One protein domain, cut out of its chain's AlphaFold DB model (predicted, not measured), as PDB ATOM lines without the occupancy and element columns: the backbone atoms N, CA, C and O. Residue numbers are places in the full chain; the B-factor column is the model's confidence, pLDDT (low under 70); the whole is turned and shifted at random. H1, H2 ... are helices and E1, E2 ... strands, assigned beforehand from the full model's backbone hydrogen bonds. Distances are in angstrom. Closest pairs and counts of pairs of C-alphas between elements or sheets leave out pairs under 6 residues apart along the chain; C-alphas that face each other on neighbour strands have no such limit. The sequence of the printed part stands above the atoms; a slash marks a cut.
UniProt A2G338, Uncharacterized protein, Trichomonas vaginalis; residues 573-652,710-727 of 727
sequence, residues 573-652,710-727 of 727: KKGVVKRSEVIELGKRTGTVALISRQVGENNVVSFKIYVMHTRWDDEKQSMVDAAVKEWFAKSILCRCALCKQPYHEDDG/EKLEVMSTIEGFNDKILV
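This is residues 573 to 652 and 710 to 727 of the 727 residues of an uncharacterized protein of Trichomonas vaginalis (UniProt A2G338). An elongated body has two helices, H1 and H2, side by side and running opposite ways, with the hairpin E1 and E2 along them and E5 passing near E2. At one end a small two-stranded head, E3 with E4, is farthest from the mean of the C-alphas, and E4 runs on into E5, which leads back along the body. The printed part has 98 residues with two named helices and five named strands, in the order H1 E1 E2 H2 E3 E4 E5; the class is mixed, and both sheets, E1 - E2 and E3 - E4, are antiparallel. It is only just loose, close to compact, with a radius of gyration of the C-alphas of 15.4 A and spans of 49 by 28 by 22 A.

E1, residues 592 to 595, and E2, residues 604 to 612, form an antiparallel hairpin, at 165 degrees between their directions. N 594 and O 610 are 2.9 A apart and N 610 and O 594 2.8 A, both within hydrogen-bond range. H1, residues 579 to 589, has 10 pairs of C-alphas within 8 A of E1, the closest those of Gly 586 and Val 592, 5.1 A apart. H2, residues 618 to 633, touches H1 with residues 620 to 627 alone, the closest C-alphas being those of Thr 589 and Lys 620 at 5.8 A. The two helices stand at a shallow tilt of 22 degrees and run opposite ways. E5, residues 717 to 724, pairs with no named strand, but it and E2 are near each other, with 12 pairs of C-alphas within 10 A. The closest C-alphas of H2 and E5 are those of Phe 632 and Ile 718, 7.1 A apart. E3, residues 638 to 640, and E4, residues 711 to 714, are antiparallel neighbours at 149 degrees; N 639 and O 713 are within hydrogen-bond range at 2.8 A. E4 runs on into E5 at 4 degrees across a break of 2 residues. In H1 and H2 every O i to N i+4 pair is within hydrogen-bond range.

E2 is the longest strand by residues, 26.6 A from C-alpha 604 at (-128.830, 41.188, -5.083) to C-alpha 612; E1 measures 10.4 A. H1 begins at C-alpha 579 (-118.028, 32.924, -15.060) and is 15.6 A long, and H2 is 22.0 A long. E3 measures 6.3 A and E4 7.8 A. E5 is 22.2 A long and ends at C-alpha 724 (-117.682, 51.158, -29.514).

The two C-alphas farthest apart are those of Arg 615 and Leu 642, at 49.5 A. Residues 653 to 709 are not printed, and C-alphas 652 and 710 are 13.0 A apart across this cut, which falls in the link from E3 to E4. Of the links that are printed whole, none is long. Residues 641 to 652 hold no named element. The mean pLDDT of the printed part is 92.1, and residues 724 to 727 are under 70.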
ATOM      1  N   LYS A 573    -130.429  38.197  -9.062       96.31
ATOM      2  CA  LYS A 573    -130.008  37.220  -8.051       96.31
ATOM      3  C   LYS A 573    -128.511  36.897  -8.180       96.31
ATOM      4  O   LYS A 573    -128.027  36.559  -9.263       96.31
ATOM      5  N   LYS A 574    -127.781  36.968  -7.062       95.25
ATOM      6  CA  LYS A 574    -126.360  36.586  -6.976       95.25
ATOM      7  C   LYS A 574    -126.170  35.107  -7.330       95.25
ATOM      8  O   LYS A 574    -126.981  34.266  -6.954       95.25
ATOM      9  N   GLY A 575    -125.081  34.798  -8.035       92.88
ATOM     10  CA  GLY A 575    -124.641  33.422  -8.295       92.88
ATOM     11  C   GLY A 575    -125.365  32.688  -9.429       92.88
ATOM     12  O   GLY A 575    -124.975  31.569  -9.747       92.88
ATOM     13  N   VAL A 576    -126.376  33.297 -10.063       93.62
ATOM     14  CA  VAL A 576    -127.086  32.662 -11.189       93.62
ATOM     15  C   VAL A 576    -126.219  32.597 -12.440       93.62
ATOM     16  O   VAL A 576    -126.158  31.554 -13.073       93.62
ATOM     17  N   VAL A 577    -125.551  33.700 -12.788       95.38
ATOM     18  CA  VAL A 577    -124.661  33.750 -13.954       95.38
ATOM     19  C   VAL A 577    -123.239  33.489 -13.494       95.38
ATOM     20  O   VAL A 577    -122.636  34.323 -12.805       95.38
ATOM     21  N   LYS A 578    -122.707  32.324 -13.868       94.75
ATOM     22  CA  LYS A 578    -121.350  31.911 -13.501       94.75
ATOM     23  C   LYS A 578    -120.347  32.352 -14.554       94.75
ATOM     24  O   LYS A 578    -120.641  32.470 -15.742       94.75
ATOM     25  N   ARG A 579    -119.099  32.554 -14.128       92.88
ATOM     26  CA  ARG A 579    -118.028  32.924 -15.060       92.88
ATOM     27  C   ARG A 579    -117.757  31.832 -16.097       92.88
ATOM     28  O   ARG A 579    -117.504  32.153 -17.255       92.88
ATOM     29  N   SER A 580    -117.820  30.566 -15.689       93.12
ATOM     30  CA  SER A 580    -117.654  29.415 -16.581       93.12
ATOM     31  C   SER A 580    -118.628  29.463 -17.761       93.12
ATOM     32  O   SER A 580    -118.204  29.295 -18.900       93.12
ATOM     33  N   GLU A 581    -119.890  29.812 -17.513       95.69
ATOM     34  CA  GLU A 581    -120.933  29.914 -18.541       95.69
ATOM     35  C   GLU A 581    -120.640  31.031 -19.557       95.69
ATOM     36  O   GLU A 581    -120.834  30.855 -20.763       95.69
ATOM     37  N   VAL A 582    -120.113  32.172 -19.094       95.38
ATOM     38  CA  VAL A 582    -119.694  33.284 -19.966       95.38
ATOM     39  C   VAL A 582    -118.498  32.876 -20.835       95.38
ATOM     40  O   VAL A 582    -118.473  33.162 -22.034       95.38
ATOM     41  N   ILE A 583    -117.530  32.150 -20.267       90.06
ATOM     42  CA  ILE A 583    -116.384  31.605 -21.011       90.06
ATOM     43  C   ILE A 583    -116.855  30.592 -22.062       90.06
ATOM     44  O   ILE A 583    -116.391  30.615 -23.204       90.06
ATOM     45  N   GLU A 584    -117.785  29.710 -21.705       93.94
ATOM     46  CA  GLU A 584    -118.374  28.736 -22.625       93.94
ATOM     47  C   GLU A 584    -119.171  29.398 -23.745       93.94
ATOM     48  O   GLU A 584    -119.091  28.954 -24.891       93.94
ATOM     49  N   LEU A 585    -119.894  30.486 -23.464       95.00
ATOM     50  CA  LEU A 585    -120.537  31.291 -24.502       95.00
ATOM     51  C   LEU A 585    -119.502  31.856 -25.485       95.00
ATOM     52  O   LEU A 585    -119.677  31.731 -26.699       95.00
ATOM     53  N   GLY A 586    -118.398  32.414 -24.978       91.94
ATOM     54  CA  GLY A 586    -117.291  32.893 -25.812       91.94
ATOM     55  C   GLY A 586    -116.705  31.783 -26.694       91.94
ATOM     56  O   GLY A 586    -116.535  31.970 -27.897       91.94
ATOM     57  N   LYS A 587    -116.482  30.588 -26.131       90.38
ATOM     58  CA  LYS A 587    -115.998  29.414 -26.881       90.38
ATOM     59  C   LYS A 587    -116.979  28.977 -27.973       90.38
ATOM     60  O   LYS A 587    -116.551  28.785 -29.107       90.38
ATOM     61  N   ARG A 588    -118.273  28.854 -27.652       92.56
ATOM     62  CA  ARG A 588    -119.326  28.432 -28.597       92.56
ATOM     63  C   ARG A 588    -119.496  29.407 -29.760       92.56
ATOM     64  O   ARG A 588    -119.697  28.985 -30.889       92.56
ATOM     65  N   THR A 589    -119.396  30.703 -29.486       92.19
ATOM     66  CA  THR A 589    -119.566  31.768 -30.491       92.19
ATOM     67  C   THR A 589    -118.279  32.095 -31.255       92.19
ATOM     68  O   THR A 589    -118.322  32.817 -32.250       92.19
ATOM     69  N   GLY A 590    -117.125  31.597 -30.796       87.88
ATOM     70  CA  GLY A 590    -115.817  31.995 -31.320       87.88
ATOM     71  C   GLY A 590    -115.464  33.454 -31.007       87.88
ATOM     72  O   GLY A 590    -114.734  34.089 -31.764       87.88
ATOM     73  N   THR A 591    -115.990  34.012 -29.915       90.38
ATOM     74  CA  THR A 591    -115.781  35.413 -29.520       90.38
ATOM     75  C   THR A 591    -115.073  35.523 -28.170       90.38
ATOM     76  O   THR A 591    -114.714  34.523 -27.542       90.38
ATOM     77  N   VAL A 592    -114.815  36.757 -27.732       90.75
ATOM     78  CA  VAL A 592    -114.347  37.030 -26.371       90.75
ATOM     79  C   VAL A 592    -115.477  37.658 -25.583       90.75
ATOM     80  O   VAL A 592    -115.981  38.715 -25.963       90.75
ATOM     81  N   ALA A 593    -115.840  36.997 -24.488       93.44
ATOM     82  CA  ALA A 593    -116.843  37.452 -23.545       93.44
ATOM     83  C   ALA A 593    -116.193  37.669 -22.172       93.44
ATOM     84  O   ALA A 593    -115.466  36.803 -21.683       93.44
ATOM     85  N   LEU A 594    -116.446  38.824 -21.561       94.38
ATOM     86  CA  LEU A 594    -115.966  39.188 -20.228       94.38
ATOM     87  C   LEU A 594    -117.154  39.524 -19.329       94.38
ATOM     88  O   LEU A 594    -118.087  40.189 -19.772       94.38
ATOM     89  N   ILE A 595    -117.097  39.136 -18.058       95.38
ATOM     90  CA  ILE A 595    -118.044  39.561 -17.025       95.38
ATOM     91  C   ILE A 595    -117.378  40.579 -16.095       95.38
ATOM     92  O   ILE A 595    -116.235  40.411 -15.659       95.38
ATOM     93  N   SER A 596    -118.082  41.668 -15.794       94.56
ATOM     94  CA  SER A 596    -117.623  42.653 -14.821       94.56
ATOM     95  C   SER A 596    -117.665  42.086 -13.409       94.56
ATOM     96  O   SER A 596    -118.374  41.126 -13.108       94.56
ATOM     97  N   ARG A 597    -116.968  42.756 -12.492       91.44
ATOM     98  CA  ARG A 597    -117.181  42.522 -11.066       91.44
ATOM     99  C   ARG A 597    -118.664  42.706 -10.728       91.44
ATOM    100  O   ARG A 597    -119.271  43.691 -11.152       91.44
ATOM    101  N   GLN A 598    -119.216  41.764  -9.968       93.19
ATOM    102  CA  GLN A 598    -120.564  41.866  -9.420       93.19
ATOM    103  C   GLN A 598    -120.564  42.880  -8.272       93.19
ATOM    104  O   GLN A 598    -119.740  42.790  -7.358       93.19
ATOM    105  N   VAL A 599    -121.461  43.862  -8.340       94.12
ATOM    106  CA  VAL A 599    -121.613  44.927  -7.340       94.12
ATOM    107  C   VAL A 599    -123.016  44.848  -6.751       94.12
ATOM    108  O   VAL A 599    -123.993  44.880  -7.493       94.12
ATOM    109  N   GLY A 600    -123.127  44.743  -5.430       91.25
ATOM    110  CA  GLY A 600    -124.406  44.697  -4.726       91.25
ATOM    111  C   GLY A 600    -124.288  44.080  -3.333       91.25
ATOM    112  O   GLY A 600    -123.198  43.695  -2.911       91.25
ATOM    113  N   GLU A 601    -125.414  44.007  -2.630       87.94
ATOM    114  CA  GLU A 601    -125.536  43.509  -1.257       87.94
ATOM    115  C   GLU A 601    -126.723  42.538  -1.152       87.94
ATOM    116  O   GLU A 601    -127.635  42.566  -1.977       87.94
ATOM    117  N   ASN A 602    -126.742  41.692  -0.116       84.56
ATOM    118  CA  ASN A 602    -127.904  40.871   0.264       84.56
ATOM    119  C   ASN A 602    -128.503  40.022  -0.877       84.56
ATOM    120  O   ASN A 602    -129.680  40.148  -1.196       84.56
ATOM    121  N   ASN A 603    -127.700  39.150  -1.499       89.75
ATOM    122  CA  ASN A 603    -128.094  38.286  -2.631       89.75
ATOM    123  C   ASN A 603    -128.588  39.021  -3.893       89.75
ATOM    124  O   ASN A 603    -128.983  38.364  -4.858       89.75
ATOM    125  N   VAL A 604    -128.508  40.353  -3.926       94.69
ATOM    126  CA  VAL A 604    -128.830  41.188  -5.083       94.69
ATOM    127  C   VAL A 604    -127.538  41.768  -5.642       94.69
ATOM    128  O   VAL A 604    -126.772  42.407  -4.924       94.69
ATOM    129  N   VAL A 605    -127.283  41.564  -6.930       96.56
ATOM    130  CA  VAL A 605    -126.086  42.072  -7.611       96.56
ATOM    131  C   VAL A 605    -126.434  42.730  -8.938       96.56
ATOM    132  O   VAL A 605    -127.470  42.464  -9.542       96.56
ATOM    133  N   SER A 606    -125.541  43.595  -9.401       96.56
ATOM    134  CA  SER A 606    -125.541  44.162 -10.744       96.56
ATOM    135  C   SER A 606    -124.173  43.941 -11.383       96.56
ATOM    136  O   SER A 606    -123.141  44.031 -10.709       96.56
ATOM    137  N   PHE A 607    -124.151  43.622 -12.671       96.50
ATOM    138  CA  PHE A 607    -122.927  43.378 -13.433       96.50
ATOM    139  C   PHE A 607    -123.161  43.592 -14.929       96.50
ATOM    140  O   PHE A 607    -124.291  43.738 -15.391       96.50
ATOM    141  N   LYS A 608    -122.075  43.620 -15.700       96.44
ATOM    142  CA  LYS A 608    -122.086  43.768 -17.155       96.44
ATOM    143  C   LYS A 608    -121.400  42.580 -17.808       96.44
ATOM    144  O   LYS A 608    -120.380  42.113 -17.303       96.44
ATOM    145  N   ILE A 609    -121.932  42.123 -18.934       96.38
ATOM    146  CA  ILE A 609    -121.264  41.181 -19.829       96.38
ATOM    147  C   ILE A 609    -120.866  41.937 -21.091       96.38
ATOM    148  O   ILE A 609    -121.704  42.574 -21.726       96.38
ATOM    149  N   TYR A 610    -119.589  41.867 -21.443       94.94
ATOM    150  CA  TYR A 610    -119.015  42.486 -22.629       94.94
ATOM    151  C   TYR A 610    -118.690  41.403 -23.648       94.94
ATOM    152  O   TYR A 610    -117.918  40.499 -23.336       94.94
ATOM    153  N   VAL A 611    -119.233  41.500 -24.860       94.81
ATOM    154  CA  VAL A 611    -119.004  40.538 -25.945       94.81
ATOM    155  C   VAL A 611    -118.418  41.259 -27.151       94.81
ATOM    156  O   VAL A 611    -119.049  42.138 -27.734       94.81
ATOM    157  N   MET A 612    -117.197  40.892 -27.534       92.38
ATOM    158  CA  MET A 612    -116.496  41.515 -28.656       92.38
ATOM    159  C   MET A 612    -116.954  40.946 -30.001       92.38
ATOM    160  O   MET A 612    -116.870  39.738 -30.239       92.38
ATOM    161  N   HIS A 613    -117.337  41.828 -30.925       91.69
ATOM    162  CA  HIS A 613    -117.785  41.466 -32.271       91.69
ATOM    163  C   HIS A 613    -116.600  41.044 -33.138       91.69
ATOM    164  O   HIS A 613    -115.976  41.858 -33.817       91.69
ATOM    165  N   THR A 614    -116.267  39.754 -33.115       85.75
ATOM    166  CA  THR A 614    -115.242  39.182 -33.997       85.75
ATOM    167  C   THR A 614    -115.890  38.301 -35.047       85.75
ATOM    168  O   THR A 614    -116.505  37.293 -34.705       85.75
ATOM    169  N   ARG A 615    -115.750  38.694 -36.324       84.62
ATOM    170  CA  ARG A 615    -116.458  38.068 -37.456       84.62
ATOM    171  C   ARG A 615    -117.938  37.860 -37.121       84.62
ATOM    172  O   ARG A 615    -118.431  36.736 -37.125       84.62
ATOM    173  N   TRP A 616    -118.572  38.942 -36.687       91.88
ATOM    174  CA  TRP A 616    -119.921  38.924 -36.146       91.88
ATOM    175  C   TRP A 616    -120.947  38.698 -37.253       91.88
ATOM    176  O   TRP A 616    -120.843  39.301 -38.320       91.88
ATOM    177  N   ASP A 617    -121.915  37.834 -36.983       93.38
ATOM    178  CA  ASP A 617    -123.023  37.495 -37.867       93.38
ATOM    179  C   ASP A 617    -124.318  37.369 -37.046       93.38
ATOM    180  O   ASP A 617    -124.300  37.364 -35.809       93.38
ATOM    181  N   ASP A 618    -125.452  37.301 -37.743       94.56
ATOM    182  CA  ASP A 618    -126.776  37.255 -37.113       94.56
ATOM    183  C   ASP A 618    -126.984  35.976 -36.282       94.56
ATOM    184  O   ASP A 618    -127.715  35.988 -35.291       94.56
ATOM    185  N   GLU A 619    -126.315  34.876 -36.645       95.56
ATOM    186  CA  GLU A 619    -126.378  33.613 -35.906       95.56
ATOM    187  C   GLU A 619    -125.705  33.754 -34.536       95.56
ATOM    188  O   GLU A 619    -126.321  33.455 -33.511       95.56
ATOM    189  N   LYS A 620    -124.485  34.299 -34.484       95.12
ATOM    190  CA  LYS A 620    -123.770  34.579 -33.231       95.12
ATOM    191  C   LYS A 620    -124.513  35.580 -32.364       95.12
ATOM    192  O   LYS A 620    -124.613  35.351 -31.160       95.12
ATOM    193  N   GLN A 621    -125.059  36.643 -32.958       94.69
ATOM    194  CA  GLN A 621    -125.912  37.592 -32.242       94.69
ATOM    195  C   GLN A 621    -127.092  36.866 -31.590       94.69
ATOM    196  O   GLN A 621    -127.314  37.014 -30.391       94.69
ATOM    197  N   SER A 622    -127.797  36.026 -32.352       95.25
ATOM    198  CA  SER A 622    -128.932  35.245 -31.860       95.25
ATOM    199  C   SER A 622    -128.536  34.294 -30.724       95.25
ATOM    200  O   SER A 622    -129.224  34.241 -29.705       95.25
ATOM    201  N   MET A 623    -127.398  33.597 -30.838       96.44
ATOM    202  CA  MET A 623    -126.896  32.713 -29.777       96.44
ATOM    203  C   MET A 623    -126.554  33.476 -28.493       96.44
ATOM    204  O   MET A 623    -126.895  33.022 -27.399       96.44
ATOM    205  N   VAL A 624    -125.888  34.628 -28.614       96.62
ATOM    206  CA  VAL A 624    -125.546  35.476 -27.464       96.62
ATOM    207  C   VAL A 624    -126.811  36.027 -26.818       96.62
ATOM    208  O   VAL A 624    -126.975  35.897 -25.606       96.62
ATOM    209  N   ASP A 625    -127.742  36.560 -27.607       95.50
ATOM    210  CA  ASP A 625    -129.001  37.100 -27.097       95.50
ATOM    211  C   ASP A 625    -129.868  36.021 -26.438       95.50
ATOM    212  O   ASP A 625    -130.515  36.293 -25.426       95.50
ATOM    213  N   ALA A 626    -129.885  34.799 -26.978       96.62
ATOM    214  CA  ALA A 626    -130.597  33.671 -26.386       96.62
ATOM    215  C   ALA A 626    -130.010  33.290 -25.019       96.62
ATOM    216  O   ALA A 626    -130.756  33.229 -24.042       96.62
ATOM    217  N   ALA A 627    -128.685  33.121 -24.930       97.38
ATOM    218  CA  ALA A 627    -128.006  32.799 -23.672       97.38
ATOM    219  C   ALA A 627    -128.221  33.893 -22.615       97.38
ATOM    220  O   ALA A 627    -128.564  33.613 -21.469       97.38
ATOM    221  N   VAL A 628    -128.094  35.159 -23.015       97.12
ATOM    222  CA  VAL A 628    -128.298  36.310 -22.133       97.12
ATOM    223  C   VAL A 628    -129.743  36.393 -21.625       97.12
ATOM    224  O   VAL A 628    -129.959  36.638 -20.437       97.12
ATOM    225  N   LYS A 629    -130.739  36.163 -22.488       96.31
ATOM    226  CA  LYS A 629    -132.158  36.124 -22.089       96.31
ATOM    227  C   LYS A 629    -132.448  34.978 -21.127       96.31
ATOM    228  O   LYS A 629    -133.196  35.172 -20.172       96.31
ATOM    229  N   GLU A 630    -131.858  33.811 -21.359       96.75
ATOM    230  CA  GLU A 630    -131.992  32.651 -20.479       96.75
ATOM    231  C   GLU A 630    -131.407  32.934 -19.088       96.75
ATOM    232  O   GLU A 630    -132.077  32.736 -18.072       96.75
ATOM    233  N   TRP A 631    -130.188  33.476 -19.032       97.12
ATOM    234  CA  TRP A 631    -129.544  33.911 -17.792       97.12
ATOM    235  C   TRP A 631    -130.355  34.969 -17.048       97.12
ATOM    236  O   TRP A 631    -130.478  34.921 -15.821       97.12
ATOM    237  N   PHE A 632    -130.940  35.920 -17.777       97.12
ATOM    238  CA  PHE A 632    -131.805  36.923 -17.176       97.12
ATOM    239  C   PHE A 632    -133.067  36.294 -16.588       97.12
ATOM    240  O   PHE A 632    -133.373  36.553 -15.430       97.12
ATOM    241  N   ALA A 633    -133.749  35.414 -17.328       96.31
ATOM    242  CA  ALA A 633    -134.954  34.729 -16.861       96.31
ATOM    243  C   ALA A 633    -134.719  33.941 -15.559       96.31
ATOM    244  O   ALA A 633    -135.556  33.987 -14.661       96.31
ATOM    245  N   LYS A 634    -133.554  33.295 -15.426       96.25
ATOM    246  CA  LYS A 634    -133.137  32.551 -14.224       96.25
ATOM    247  C   LYS A 634    -132.735  33.436 -13.037       96.25
ATOM    248  O   LYS A 634    -132.484  32.915 -11.954       96.25
ATOM    249  N   SER A 635    -132.573  34.745 -13.237       96.44
ATOM    250  CA  SER A 635    -132.019  35.665 -12.232       96.44
ATOM    251  C   SER A 635    -132.977  36.780 -11.807       96.44
ATOM    252  O   SER A 635    -132.576  37.670 -11.049       96.44
ATOM    253  N   ILE A 636    -134.239  36.715 -12.246       97.06
ATOM    254  CA  ILE A 636    -135.268  37.721 -11.967       97.06
ATOM    255  C   ILE A 636    -135.602  37.756 -10.474       97.06
ATOM    256  O   ILE A 636    -136.077  36.786  -9.888       97.06
ATOM    257  N   LEU A 637    -135.433  38.929  -9.878       96.88
ATOM    258  CA  LEU A 637    -135.907  39.269  -8.549       96.88
ATOM    259  C   LEU A 637    -137.197  40.082  -8.633       96.88
ATOM    260  O   LEU A 637    -137.337  41.032  -9.414       96.88
ATOM    261  N   CYS A 638    -138.128  39.724  -7.764       96.56
ATOM    262  CA  CYS A 638    -139.403  40.390  -7.577       96.56
ATOM    263  C   CYS A 638    -139.426  41.048  -6.196       96.56
ATOM    264  O   CYS A 638    -138.872  40.521  -5.234       96.56
ATOM    265  N   ARG A 639    -140.114  42.181  -6.058       96.19
ATOM    266  CA  ARG A 639    -140.469  42.720  -4.741       96.19
ATOM    267  C   ARG A 639    -141.798  42.125  -4.303       96.19
ATOM    268  O   ARG A 639    -142.764  42.126  -5.067       96.19
ATOM    269  N   CYS A 640    -141.872  41.653  -3.064       96.06
ATOM    270  CA  CYS A 640    -143.117  41.122  -2.523       96.06
ATOM    271  C   CYS A 640    -144.108  42.239  -2.138       96.06
ATOM    272  O   CYS A 640    -143.731  43.226  -1.511       96.06
ATOM    273  N   ALA A 641    -145.395  42.083  -2.450       96.00
ATOM    274  CA  ALA A 641    -146.456  43.014  -2.072       96.00
ATOM    275  C   ALA A 641    -146.746  43.006  -0.566       96.00
ATOM    276  O   ALA A 641    -147.150  44.043  -0.038       96.00
ATOM    277  N   LEU A 642    -146.495  41.881   0.112       94.62
ATOM    278  CA  LEU A 642    -146.774  41.684   1.535       94.62
ATOM    279  C   LEU A 642    -145.583  42.114   2.400       94.62
ATOM    280  O   LEU A 642    -145.652  43.142   3.065       94.62
ATOM    281  N   CYS A 643    -144.456  41.396   2.337       93.31
ATOM    282  CA  CYS A 643    -143.290  41.689   3.183       93.31
ATOM    283  C   CYS A 643    -142.368  42.800   2.647       93.31
ATOM    284  O   CYS A 643    -141.436  43.203   3.339       93.31
ATOM    285  N   LYS A 644    -142.589  43.279   1.411       93.88
ATOM    286  CA  LYS A 644    -141.768  44.297   0.714       93.88
ATOM    287  C   LYS A 644    -140.299  43.923   0.468       93.88
ATOM    288  O   LYS A 644    -139.562  44.740  -0.085       93.88
ATOM    289  N   GLN A 645    -139.891  42.702   0.808       93.00
ATOM    290  CA  GLN A 645    -138.541  42.199   0.562       93.00
ATOM    291  C   GLN A 645    -138.362  41.739  -0.896       93.00
ATOM    292  O   GLN A 645    -139.343  41.302  -1.518       93.00
ATOM    293  N   PRO A 646    -137.140  41.853  -1.452       95.00
ATOM    294  CA  PRO A 646    -136.782  41.199  -2.704       95.00
ATOM    295  C   PRO A 646    -136.753  39.679  -2.504       95.00
ATOM    296  O   PRO A 646    -136.244  39.198  -1.494       95.00
ATOM    297  N   TYR A 647    -137.292  38.936  -3.463       95.56
ATOM    298  CA  TYR A 647    -137.288  37.475  -3.468       95.56
ATOM    299  C   TYR A 647    -137.187  36.945  -4.903       95.56
ATOM    300  O   TYR A 647    -137.505  37.651  -5.868       95.56
ATOM    301  N   HIS A 648    -136.742  35.702  -5.041       96.00
ATOM    302  CA  HIS A 648    -136.751  34.953  -6.293       96.00
ATOM    303  C   HIS A 648    -137.864  33.901  -6.247       96.00
ATOM    304  O   HIS A 648    -138.063  33.275  -5.213       96.00
ATOM    305  N   GLU A 649    -138.573  33.656  -7.351       93.25
ATOM    306  CA  GLU A 649    -139.727  32.734  -7.344       93.25
ATOM    307  C   GLU A 649    -139.332  31.299  -6.916       93.25
ATOM    308  O   GLU A 649    -140.087  30.648  -6.199       93.25
ATOM    309  N   ASP A 650    -138.105  30.873  -7.239       91.56
ATOM    310  CA  ASP A 650    -137.575  29.540  -6.896       91.56
ATOM    311  C   ASP A 650    -136.684  29.470  -5.636       91.56
ATOM    312  O   ASP A 650    -136.069  28.434  -5.389       91.56
ATOM    313  N   ASP A 651    -136.508  30.546  -4.855       89.94
ATOM    314  CA  ASP A 651    -135.610  30.477  -3.680       89.94
ATOM    315  C   ASP A 651    -136.203  29.731  -2.472       89.94
ATOM    316  O   ASP A 651    -135.466  29.377  -1.552       89.94
ATOM    317  N   GLY A 652    -137.515  29.474  -2.474       91.12
ATOM    318  CA  GLY A 652    -138.211  28.850  -1.350       91.12
ATOM    319  C   GLY A 652    -138.218  29.706  -0.078       91.12
ATOM    320  O   GLY A 652    -138.468  29.177   1.007       91.12
ATOM    321  N   GLU A 710    -146.381  37.346  -2.609       96.06
ATOM    322  CA  GLU A 710    -147.209  37.935  -3.662       96.06
ATOM    323  C   GLU A 710    -146.365  38.914  -4.481       96.06
ATOM    324  O   GLU A 710    -145.724  39.793  -3.908       96.06
ATOM    325  N   LYS A 711    -146.333  38.773  -5.808       96.25
ATOM    326  CA  LYS A 711    -145.511  39.604  -6.700       96.25
ATOM    327  C   LYS A 711    -146.083  41.020  -6.812       96.25
ATOM    328  O   LYS A 711    -147.210  41.184  -7.269       96.25
ATOM    329  N   LEU A 712    -145.303  42.036  -6.434       95.00
ATOM    330  CA  LEU A 712    -145.666  43.450  -6.602       95.00
ATOM    331  C   LEU A 712    -145.091  44.031  -7.893       95.00
ATOM    332  O   LEU A 712    -145.826  44.517  -8.745       95.00
ATOM    333  N   GLU A 713    -143.766  43.991  -8.015       95.88
ATOM    334  CA  GLU A 713    -143.011  44.559  -9.131       95.88
ATOM    335  C   GLU A 713    -141.772  43.707  -9.415       95.88
ATOM    336  O   GLU A 713    -141.218  43.078  -8.509       95.88
ATOM    337  N   VAL A 714    -141.339  43.678 -10.674       96.44
ATOM    338  CA  VAL A 714    -140.058  43.081 -11.061       96.44
ATOM    339  C   VAL A 714    -138.970  44.123 -10.821       96.44
ATOM    340  O   VAL A 714    -139.045  45.222 -11.364       96.44
ATOM    341  N   MET A 715    -137.985  43.791  -9.987       95.69
ATOM    342  CA  MET A 715    -136.877  44.695  -9.654       95.69
ATOM    343  C   MET A 715    -135.720  44.585 -10.645       95.69
ATOM    344  O   MET A 715    -134.972  45.547 -10.835       95.69
ATOM    345  N   SER A 716    -135.554  43.406 -11.238       96.06
ATOM    346  CA  SER A 716    -134.468  43.128 -12.168       96.06
ATOM    347  C   SER A 716    -134.720  43.744 -13.533       96.06
ATOM    348  O   SER A 716    -135.822  43.662 -14.074       96.06
ATOM    349  N   THR A 717    -133.670  44.285 -14.137       95.81
ATOM    350  CA  THR A 717    -133.710  44.772 -15.517       95.81
ATOM    351  C   THR A 717    -132.478  44.306 -16.270       95.81
ATOM    352  O   THR A 717    -131.394  44.211 -15.690       95.81
ATOM    353  N   ILE A 718    -132.644  44.076 -17.571       95.94
ATOM    354  CA  ILE A 718    -131.538  43.869 -18.495       95.94
ATOM    355  C   ILE A 718    -131.590  44.906 -19.610       95.94
ATOM    356  O   ILE A 718    -132.627  45.109 -20.239       95.94
ATOM    357  N   GLU A 719    -130.460  45.557 -19.848       93.62
ATOM    358  CA  GLU A 719    -130.281  46.517 -20.934       93.62
ATOM    359  C   GLU A 719    -129.156  46.017 -21.842       93.62
ATOM    360  O   GLU A 719    -128.046  45.764 -21.381       93.62
ATOM    361  N   GLY A 720    -129.454  45.845 -23.129       84.81
ATOM    362  CA  GLY A 720    -128.467  45.510 -24.151       84.81
ATOM    363  C   GLY A 720    -128.200  46.726 -25.026       84.81
ATOM    364  O   GLY A 720    -129.141  47.328 -25.546       84.81
ATOM    365  N   PHE A 721    -126.936  47.087 -25.206       89.88
ATOM    366  CA  PHE A 721    -126.542  48.129 -26.146       89.88
ATOM    367  C   PHE A 721    -125.243  47.754 -26.855       89.88
ATOM    368  O   PHE A 721    -124.362  47.105 -26.295       89.88
ATOM    369  N   ASN A 722    -125.137  48.165 -28.116       80.81
ATOM    370  CA  ASN A 722    -123.899  48.053 -28.872       80.81
ATOM    371  C   ASN A 722    -123.102  49.328 -28.645       80.81
ATOM    372  O   ASN A 722    -123.577  50.416 -28.972       80.81
ATOM    373  N   ASP A 723    -121.906  49.183 -28.093       76.25
ATOM    374  CA  ASP A 723    -120.990  50.290 -27.874       76.25
ATOM    375  C   ASP A 723    -119.725  50.099 -28.716       76.25
ATOM    376  O   ASP A 723    -119.337  48.982 -29.080       76.25
ATOM    377  N   LYS A 724    -119.066  51.207 -29.041       67.50
ATOM    378  CA  LYS A 724    -117.682  51.158 -29.514       67.50
ATOM    379  C   LYS A 724    -116.798  51.360 -28.304       67.50
ATOM    380  O   LYS A 724    -117.088  52.213 -27.472       67.50
ATOM    381  N   ILE A 725    -115.699  50.615 -28.213       62.22
ATOM    382  CA  ILE A 725    -114.747  50.893 -27.145       62.22
ATOM    383  C   ILE A 725    -114.102  52.249 -27.447       62.22
ATOM    384  O   ILE A 725    -113.261  52.361 -28.337       62.22
ATOM    385  N   LEU A 726    -114.546  53.298 -26.751       47.22
ATOM    386  CA  LEU A 726    -113.941  54.622 -26.848       47.22
ATOM    387  C   LEU A 726    -112.506  54.531 -26.306       47.22
ATOM    388  O   LEU A 726    -112.302  54.122 -25.161       47.22
ATOM    389  N   VAL A 727    -111.532  54.856 -27.162       41.41
ATOM    390  CA  VAL A 727    -110.092  54.906 -26.842       41.41
ATOM    391  C   VAL A 727    -109.729  56.214 -26.177       41.41
ATOM    392  O   VAL A 727    -110.165  57.267 -26.701       41.41
TER     393      VAL A 727